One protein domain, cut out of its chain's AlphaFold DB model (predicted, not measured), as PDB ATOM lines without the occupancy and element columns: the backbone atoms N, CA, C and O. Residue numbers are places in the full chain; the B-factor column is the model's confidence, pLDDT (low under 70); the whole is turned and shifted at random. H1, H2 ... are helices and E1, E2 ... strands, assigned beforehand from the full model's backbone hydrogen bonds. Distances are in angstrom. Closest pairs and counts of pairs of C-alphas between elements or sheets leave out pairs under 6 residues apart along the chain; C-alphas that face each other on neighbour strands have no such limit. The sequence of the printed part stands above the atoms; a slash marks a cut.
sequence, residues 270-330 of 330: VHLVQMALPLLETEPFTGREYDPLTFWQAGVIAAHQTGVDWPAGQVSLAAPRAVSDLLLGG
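Overview. This is residues 270 to 330 of the 330 residues of an uncharacterized protein of Streptomyces viridifaciens (UniProt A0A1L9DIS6). A small sheet of three strands has two helices over one face and the other face bare, while a long looping arm, residues 277 to 294, reaches away from it and makes much of the length. Near its far end the arm folds back on itself, where residues 281 to 282 pair antiparallel with residues 289 to 290. The printed part has 61 residues, with two named helices and three named strands in the order E1, H1, E2, E3, H2; the sheet's order is E1, E3, E2, antiparallel throughout, and the class is mixed, helices and strands. It is only just loose, close to compact, with a radius of gyration of the C-alphas of 12.9 A, and elongated, spanning 42 by 25 by 17 A.

Arrangement. Strand E1, residues 271 to 276, is an edge strand and the antiparallel neighbour of the inner strand E3, residues 314 to 319, at 155 degrees; N 273 and O 317 are 3.0 A apart, within hydrogen-bond range. E3 also forms a hairpin with the other edge strand E2, residues 305 to 309, at 165 degrees, with N 309 and O 314 2.8 A apart, within hydrogen-bond range. Helix H1, residues 295 to 304, stands up from the sheet over E3, its line rising 66 degrees, at a height over the sheet of 9.5 A; its closest C-alphas to E3 are those of His 304 and Leu 317, 5.2 A apart. E1, H1 and E2 form a split strand-helix-strand unit, two strands running the same way with E3 between them, and its crossover is right-handed. Helix H2, residues 321 to 329, lies on the same face, making two layers, helices on one face of a sheet. Its height over the sheet is 9.3 A, and it runs along the strands, at 18 degrees to E1 on the local plane; it lies over E1 and only just over E3, on which 3 of its C-alphas fall. H1 and H2 are close but not clearly touching, Gln 297 and Leu 327 having the closest C-alphas at 6.5 A, with a steep tilt of 49 degrees, opposite ways. Every O i to N i+4 pair in H1 and H2 is within hydrogen-bond range.

Along the chain. E1 begins at C-alpha 271, (-36.160, -33.433, 6.593), and is 16.5 A long. H1, from C-alpha 295 at (-55.746, -26.272, 3.655), measures 14.1 A, E2 11.3 A and E3 15.6 A. H2, 11.6 A, ends at C-alpha 329, (-45.654, -35.794, -4.345).

Size, cuts and confidence. The C-alphas of Val 270 and Phe 285 are the two farthest apart, at 42.2 A. The printed part has no cut and ends at the chain's last residue. The link from E1 to H1 is long, 18 residues; the others are tight. Mean pLDDT of the printed part is 92.4, and residue 330 is under 70.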
ATOM      1  N   VAL A 270     -35.912 -34.436  11.369       93.31
ATOM      2  CA  VAL A 270     -36.653 -33.666  10.362       93.31
ATOM      3  C   VAL A 270     -35.899 -33.620   9.035       93.31
ATOM      4  O   VAL A 270     -34.669 -33.551   8.996       93.31
ATOM      5  N   HIS A 271     -36.653 -33.619   7.944       93.38
ATOM      6  CA  HIS A 271     -36.160 -33.433   6.593       93.38
ATOM      7  C   HIS A 271     -36.239 -31.950   6.213       93.38
ATOM      8  O   HIS A 271     -37.241 -31.278   6.479       93.38
ATOM      9  N   LEU A 272     -35.166 -31.437   5.609       95.69
ATOM     10  CA  LEU A 272     -35.130 -30.081   5.077       95.69
ATOM     11  C   LEU A 272     -35.606 -30.102   3.630       95.69
ATOM     12  O   LEU A 272     -35.026 -30.792   2.795       95.69
ATOM     13  N   VAL A 273     -36.652 -29.335   3.347       95.31
ATOM     14  CA  VAL A 273     -37.247 -29.223   2.015       95.31
ATOM     15  C   VAL A 273     -37.264 -27.768   1.591       95.31
ATOM     16  O   VAL A 273     -37.563 -26.887   2.395       95.31
ATOM     17  N   GLN A 274     -36.980 -27.532   0.316       95.50
ATOM     18  CA  GLN A 274     -37.172 -26.243  -0.325       95.50
ATOM     19  C   GLN A 274     -38.201 -26.392  -1.444       95.50
ATOM     20  O   GLN A 274     -38.147 -27.356  -2.206       95.50
ATOM     21  N   MET A 275     -39.141 -25.454  -1.530       94.94
ATOM     22  CA  MET A 275     -40.151 -25.440  -2.587       94.94
ATOM     23  C   MET A 275     -40.522 -24.015  -2.993       94.94
ATOM     24  O   MET A 275     -40.389 -23.076  -2.203       94.94
ATOM     25  N   ALA A 276     -41.043 -23.872  -4.210       95.00
ATOM     26  CA  ALA A 276     -41.640 -22.624  -4.660       95.00
ATOM     27  C   ALA A 276     -42.930 -22.342  -3.881       95.00
ATOM     28  O   ALA A 276     -43.743 -23.240  -3.661       95.00
ATOM     29  N   LEU A 277     -43.127 -21.087  -3.481       93.81
ATOM     30  CA  LEU A 277     -44.385 -20.624  -2.915       93.81
ATOM     31  C   LEU A 277     -45.338 -20.250  -4.053       93.81
ATOM     32  O   LEU A 277     -45.074 -19.270  -4.754       93.81
ATOM     33  N   PRO A 278     -46.445 -20.984  -4.252       93.94
ATOM     34  CA  PRO A 278     -47.397 -20.616  -5.284       93.94
ATOM     35  C   PRO A 278     -48.130 -19.330  -4.891       93.94
ATOM     36  O   PRO A 278     -48.445 -19.104  -3.716       93.94
ATOM     37  N   LEU A 279     -48.408 -18.496  -5.889       93.75
ATOM     38  CA  LEU A 279     -49.237 -17.303  -5.740       93.75
ATOM     39  C   LEU A 279     -50.716 -17.695  -5.667       93.75
ATOM     40  O   LEU A 279     -51.097 -18.802  -6.036       93.75
ATOM     41  N   LEU A 280     -51.555 -16.769  -5.204       93.38
ATOM     42  CA  LEU A 280     -52.991 -16.899  -5.435       93.38
ATOM     43  C   LEU A 280     -53.258 -16.759  -6.934       93.38
ATOM     44  O   LEU A 280     -52.703 -15.878  -7.589       93.38
ATOM     45  N   GLU A 281     -54.134 -17.604  -7.452       91.19
ATOM     46  CA  GLU A 281     -54.548 -17.569  -8.847       91.19
ATOM     47  C   GLU A 281     -55.881 -16.834  -8.974       91.19
ATOM     48  O   GLU A 281     -56.654 -16.722  -8.022       91.19
ATOM     49  N   THR A 282     -56.146 -16.289 -10.157       87.94
ATOM     50  CA  THR A 282     -57.401 -15.595 -10.451       87.94
ATOM     51  C   THR A 282     -58.126 -16.328 -11.564       87.94
ATOM     52  O   THR A 282     -57.583 -16.508 -12.652       87.94
ATOM     53  N   GLU A 283     -59.372 -16.724 -11.310       85.94
ATOM     54  CA  GLU A 283     -60.225 -17.338 -12.324       85.94
ATOM     55  C   GLU A 283     -60.454 -16.370 -13.505       85.94
ATOM     56  O   GLU A 283     -60.952 -15.257 -13.289       85.94
ATOM     57  N   PRO A 284     -60.190 -16.783 -14.762       81.69
ATOM     58  CA  PRO A 284     -60.270 -15.890 -15.921       81.69
ATOM     59  C   PRO A 284     -61.646 -15.253 -16.144       81.69
ATOM     60  O   PRO A 284     -61.742 -14.122 -16.617       81.69
ATOM     61  N   PHE A 285     -62.721 -15.978 -15.822       80.56
ATOM     62  CA  PHE A 285     -64.091 -15.551 -16.123       80.56
ATOM     63  C   PHE A 285     -64.740 -14.753 -14.996       80.56
ATOM     64  O   PHE A 285     -65.529 -13.848 -15.256       80.56
ATOM     65  N   THR A 286     -64.446 -15.104 -13.745       83.88
ATOM     66  CA  THR A 286     -65.086 -14.491 -12.573       83.88
ATOM     67  C   THR A 286     -64.212 -13.412 -11.941       83.88
ATOM     68  O   THR A 286     -64.719 -12.594 -11.175       83.88
ATOM     69  N   GLY A 287     -62.906 -13.406 -12.233       81.06
ATOM     70  CA  GLY A 287     -61.932 -12.579 -11.527       81.06
ATOM     71  C   GLY A 287     -61.782 -12.971 -10.054       81.06
ATOM     72  O   GLY A 287     -61.257 -12.192  -9.260       81.06
ATOM     73  N   ARG A 288     -62.294 -14.143  -9.657       83.38
ATOM     74  CA  ARG A 288     -62.248 -14.608  -8.277       83.38
ATOM     75  C   ARG A 288     -60.868 -15.176  -7.978       83.38
ATOM     76  O   ARG A 288     -60.398 -16.074  -8.669       83.38
ATOM     77  N   GLU A 289     -60.261 -14.673  -6.910       86.81
ATOM     78  CA  GLU A 289     -59.044 -15.256  -6.351       86.81
ATOM     79  C   GLU A 289     -59.341 -16.632  -5.738       86.81
ATOM     80  O   GLU A 289     -60.294 -16.779  -4.959       86.81
ATOM     81  N   TYR A 290     -58.485 -17.608  -6.022       89.19
ATOM     82  CA  TYR A 290     -58.431 -18.890  -5.329       89.19
ATOM     83  C   TYR A 290     -56.994 -19.238  -4.945       89.19
ATOM     84  O   TYR A 290     -56.029 -18.709  -5.497       89.19
ATOM     85  N   ASP A 291     -56.859 -20.098  -3.940       92.56
ATOM     86  CA  ASP A 291     -55.561 -20.591  -3.500       92.56
ATOM     87  C   ASP A 291     -55.302 -21.946  -4.159       92.56
ATOM     88  O   ASP A 291     -56.143 -22.835  -4.004       92.56
ATOM     89  N   PRO A 292     -54.189 -22.121  -4.892       93.12
ATOM     90  CA  PRO A 292     -53.814 -23.434  -5.411       93.12
ATOM     91  C   PRO A 292     -53.366 -24.391  -4.297       93.12
ATOM     92  O   PRO A 292     -53.296 -25.594  -4.529       93.12
ATOM     93  N   LEU A 293     -53.067 -23.884  -3.093       93.38
ATOM     94  CA  LEU A 293     -52.769 -24.733  -1.945       93.38
ATOM     95  C   LEU A 293     -54.039 -25.254  -1.279       93.38
ATOM     96  O   LEU A 293     -54.969 -24.500  -0.979       93.38
ATOM     97  N   THR A 294     -54.013 -26.533  -0.920       92.75
ATOM     98  CA  THR A 294     -54.998 -27.112  -0.007       92.75
ATOM     99  C   THR A 294     -54.827 -26.546   1.406       92.75
ATOM    100  O   THR A 294     -53.784 -25.981   1.764       92.75
ATOM    101  N   PHE A 295     -55.842 -26.714   2.261       91.25
ATOM    102  CA  PHE A 295     -55.746 -26.272   3.655       91.25
ATOM    103  C   PHE A 295     -54.630 -26.992   4.405       91.25
ATOM    104  O   PHE A 295     -53.910 -26.358   5.184       91.25
ATOM    105  N   TRP A 296     -54.451 -28.287   4.136       94.75
ATOM    106  CA  TRP A 296     -53.362 -29.068   4.708       94.75
ATOM    107  C   TRP A 296     -51.991 -28.520   4.282       94.75
ATOM    108  O   TRP A 296     -51.161 -28.240   5.147       94.75
ATOM    109  N   GLN A 297     -51.772 -28.258   2.985       95.56
ATOM    110  CA  GLN A 297     -50.499 -27.714   2.483       95.56
ATOM    111  C   GLN A 297     -50.187 -26.339   3.090       95.56
ATOM    112  O   GLN A 297     -49.071 -26.090   3.555       95.56
ATOM    113  N   ALA A 298     -51.184 -25.453   3.154       94.94
ATOM    114  CA  ALA A 298     -51.046 -24.154   3.802       94.94
ATOM    115  C   ALA A 298     -50.697 -24.306   5.298       94.94
ATOM    116  O   ALA A 298     -49.807 -23.617   5.802       94.94
ATOM    117  N   GLY A 299     -51.349 -25.236   6.002       94.88
ATOM    118  CA  GLY A 299     -51.053 -25.557   7.398       94.88
ATOM    119  C   GLY A 299     -49.621 -26.057   7.601       94.88
ATOM    120  O   GLY A 299     -48.936 -25.582   8.508       94.88
ATOM    121  N   VAL A 300     -49.143 -26.949   6.730       95.94
ATOM    122  CA  VAL A 300     -47.767 -27.467   6.747       95.94
ATOM    123  C   VAL A 300     -46.756 -26.349   6.570       95.94
ATOM    124  O   VAL A 300     -45.854 -26.216   7.395       95.94
ATOM    125  N   ILE A 301     -46.920 -25.510   5.545       96.50
ATOM    126  CA  ILE A 301     -46.016 -24.379   5.311       96.50
ATOM    127  C   ILE A 301     -46.041 -23.442   6.523       96.50
ATOM    128  O   ILE A 301     -44.992 -23.054   7.031       96.50
ATOM    129  N   ALA A 302     -47.223 -23.122   7.058       96.06
ATOM    130  CA  ALA A 302     -47.331 -22.244   8.216       96.06
ATOM    131  C   ALA A 302     -46.630 -22.801   9.466       96.06
ATOM    132  O   ALA A 302     -46.018 -22.025  10.201       96.06
ATOM    133  N   ALA A 303     -46.714 -24.112   9.707       95.38
ATOM    134  CA  ALA A 303     -46.168 -24.766  10.894       95.38
ATOM    135  C   ALA A 303     -44.669 -25.100  10.786       95.38
ATOM    136  O   ALA A 303     -43.954 -24.996  11.781       95.38
ATOM    137  N   HIS A 304     -44.193 -25.480   9.597       96.12
ATOM    138  CA  HIS A 304     -42.849 -26.033   9.391       96.12
ATOM    139  C   HIS A 304     -41.860 -25.078   8.713       96.12
ATOM    140  O   HIS A 304     -40.695 -25.437   8.546       96.12
ATOM    141  N   GLN A 305     -42.286 -23.870   8.330       96.88
ATOM    142  CA  GLN A 305     -41.402 -22.876   7.724       96.88
ATOM    143  C   GLN A 305     -40.268 -22.449   8.659       96.88
ATOM    144  O   GLN A 305     -40.498 -21.949   9.761       96.88
ATOM    145  N   THR A 306     -39.043 -22.574   8.152       96.56
ATOM    146  CA  THR A 306     -37.804 -22.128   8.801       96.56
ATOM    147  C   THR A 306     -37.200 -20.893   8.136       96.56
ATOM    148  O   THR A 306     -36.470 -20.152   8.790       96.56
ATOM    149  N   GLY A 307     -37.536 -20.623   6.872       95.69
ATOM    150  CA  GLY A 307     -37.078 -19.435   6.155       95.69
ATOM    151  C   GLY A 307     -37.813 -19.221   4.835       95.69
ATOM    152  O   GLY A 307     -38.443 -20.139   4.313       95.69
ATOM    153  N   VAL A 308     -37.728 -18.001   4.305       96.75
ATOM    154  CA  VAL A 308     -38.271 -17.626   2.991       96.75
ATOM    155  C   VAL A 308     -37.233 -16.790   2.258       96.75
ATOM    156  O   VAL A 308     -36.743 -15.796   2.797       96.75
ATOM    157  N   ASP A 309     -36.930 -17.179   1.027       96.62
ATOM    158  CA  ASP A 309     -36.233 -16.350   0.052       96.62
ATOM    159  C   ASP A 309     -37.296 -15.642  -0.794       96.62
ATOM    160  O   ASP A 309     -37.847 -16.206  -1.742       96.62
ATOM    161  N   TRP A 310     -37.647 -14.419  -0.387       94.69
ATOM    162  CA  TRP A 310     -38.697 -13.645  -1.047       94.69
ATOM    163  C   TRP A 310     -38.366 -13.285  -2.501       94.69
ATOM    164  O   TRP A 310     -39.249 -13.466  -3.339       94.69
ATOM    165  N   PRO A 311     -37.140 -12.826  -2.841       92.88
ATOM    166  CA  PRO A 311     -36.752 -12.613  -4.235       92.88
ATOM    167  C   PRO A 311     -36.882 -13.855  -5.122       92.88
ATOM    168  O   PRO A 311     -37.340 -13.736  -6.255       92.88
ATOM    169  N   ALA A 312     -36.500 -15.039  -4.628       94.06
ATOM    170  CA  ALA A 312     -36.604 -16.283  -5.398       94.06
ATOM    171  C   ALA A 312     -37.996 -16.943  -5.328       94.06
ATOM    172  O   ALA A 312     -38.250 -17.939  -6.011       94.06
ATOM    173  N   GLY A 313     -38.881 -16.437  -4.467       95.00
ATOM    174  CA  GLY A 313     -40.178 -17.037  -4.173       95.00
ATOM    175  C   GLY A 313     -40.086 -18.454  -3.611       95.00
ATOM    176  O   GLY A 313     -40.930 -19.293  -3.916       95.00
ATOM    177  N   GLN A 314     -39.054 -18.735  -2.814       96.75
ATOM    178  CA  GLN A 314     -38.805 -20.059  -2.245       96.75
ATOM    179  C   GLN A 314     -39.050 -20.069  -0.740       96.75
ATOM    180  O   GLN A 314     -38.673 -19.137  -0.029       96.75
ATOM    181  N   VAL A 315     -39.618 -21.159  -0.231       96.94
ATOM    182  CA  VAL A 315     -39.743 -21.430   1.203       96.94
ATOM    183  C   VAL A 315     -38.882 -22.622   1.591       96.94
ATOM    184  O   VAL A 315     -38.815 -23.614   0.871       96.94
ATOM    185  N   SER A 316     -38.226 -22.514   2.743       97.56
ATOM    186  CA  SER A 316     -37.525 -23.612   3.405       97.56
ATOM    187  C   SER A 316     -38.369 -24.141   4.557       97.56
ATOM    188  O   SER A 316     -38.863 -23.365   5.383       97.56
ATOM    189  N   LEU A 317     -38.525 -25.459   4.618       97.19
ATOM    190  CA  LEU A 317     -39.311 -26.174   5.615       97.19
ATOM    191  C   LEU A 317     -38.435 -27.196   6.345       97.19
ATOM    192  O   LEU A 317     -37.595 -27.850   5.730       97.19
ATOM    193  N   ALA A 318     -38.680 -27.372   7.643       96.81
ATOM    194  CA  ALA A 318     -38.172 -28.496   8.425       96.81
ATOM    195  C   ALA A 318     -39.356 -29.343   8.905       96.81
ATOM    196  O   ALA A 318     -40.047 -28.987   9.866       96.81
ATOM    197  N   ALA A 319     -39.615 -30.451   8.211       95.25
ATOM    198  CA  ALA A 319     -40.793 -31.284   8.429       95.25
ATOM    199  C   ALA A 319     -40.424 -32.775   8.512       95.25
ATOM    200  O   ALA A 319     -39.392 -33.181   7.981       95.25
ATOM    201  N   PRO A 320     -41.234 -33.615   9.178       96.38
ATOM    202  CA  PRO A 320     -41.070 -35.066   9.103       96.38
ATOM    203  C   PRO A 320     -41.166 -35.564   7.655       96.38
ATOM    204  O   PRO A 320     -41.872 -34.964   6.840       96.38
ATOM    205  N   ARG A 321     -40.514 -36.687   7.330       94.25
ATOM    206  CA  ARG A 321     -40.407 -37.151   5.939       94.25
ATOM    207  C   ARG A 321     -41.768 -37.433   5.312       94.25
ATOM    208  O   ARG A 321     -41.991 -37.024   4.185       94.25
ATOM    209  N   ALA A 322     -42.695 -38.042   6.052       95.00
ATOM    210  CA  ALA A 322     -44.049 -38.294   5.550       95.00
ATOM    211  C   ALA A 322     -44.772 -37.002   5.116       95.00
ATOM    212  O   ALA A 322     -45.456 -36.989   4.096       95.00
ATOM    213  N   VAL A 323     -44.586 -35.901   5.855       96.44
ATOM    214  CA  VAL A 323     -45.143 -34.585   5.493       96.44
ATOM    215  C   VAL A 323     -44.471 -34.054   4.230       96.44
ATOM    216  O   VAL A 323     -45.156 -33.583   3.330       96.44
ATOM    217  N   SER A 324     -43.145 -34.150   4.141       95.00
ATOM    218  CA  SER A 324     -42.396 -33.747   2.949       95.00
ATOM    219  C   SER A 324     -42.801 -34.531   1.699       95.00
ATOM    220  O   SER A 324     -43.011 -33.928   0.652       95.00
ATOM    221  N   ASP A 325     -42.931 -35.851   1.815       94.31
ATOM    222  CA  ASP A 325     -43.264 -36.739   0.703       94.31
ATOM    223  C   ASP A 325     -44.677 -36.439   0.174       94.31
ATOM    224  O   ASP A 325     -44.861 -36.343  -1.037       94.31
ATOM    225  N   LEU A 326     -45.658 -36.197   1.057       94.88
ATOM    226  CA  LEU A 326     -47.002 -35.779   0.638       94.88
ATOM    227  C   LEU A 326     -47.009 -34.367   0.032       94.88
ATOM    228  O   LEU A 326     -47.689 -34.127  -0.961       94.88
ATOM    229  N   LEU A 327     -46.258 -33.428   0.611       94.00
ATOM    230  CA  LEU A 327     -46.213 -32.044   0.136       94.00
ATOM    231  C   LEU A 327     -45.607 -31.919  -1.271       94.00
ATOM    232  O   LEU A 327     -46.045 -31.065  -2.036       94.00
ATOM    233  N   LEU A 328     -44.598 -32.738  -1.588       88.94
ATOM    234  CA  LEU A 328     -43.876 -32.709  -2.866       88.94
ATOM    235  C   LEU A 328     -44.406 -33.704  -3.907       88.94
ATOM    236  O   LEU A 328     -44.096 -33.555  -5.085       88.94
ATOM    237  N   GLY A 329     -45.110 -34.751  -3.473       80.62
ATOM    238  CA  GLY A 329     -45.654 -35.794  -4.345       80.62
ATOM    239  C   GLY A 329     -47.054 -35.505  -4.890       80.62
ATOM    240  O   GLY A 329     -47.558 -36.314  -5.671       80.62
ATOM    241  N   GLY A 330     -47.675 -34.407  -4.447       55.66
ATOM    242  CA  GLY A 330     -48.941 -33.890  -4.974       55.66
ATOM    243  C   GLY A 330     -48.795 -33.183  -6.314       55.66
ATOM    244  O   GLY A 330     -47.706 -32.626  -6.581       55.66
TER     245      GLY A 330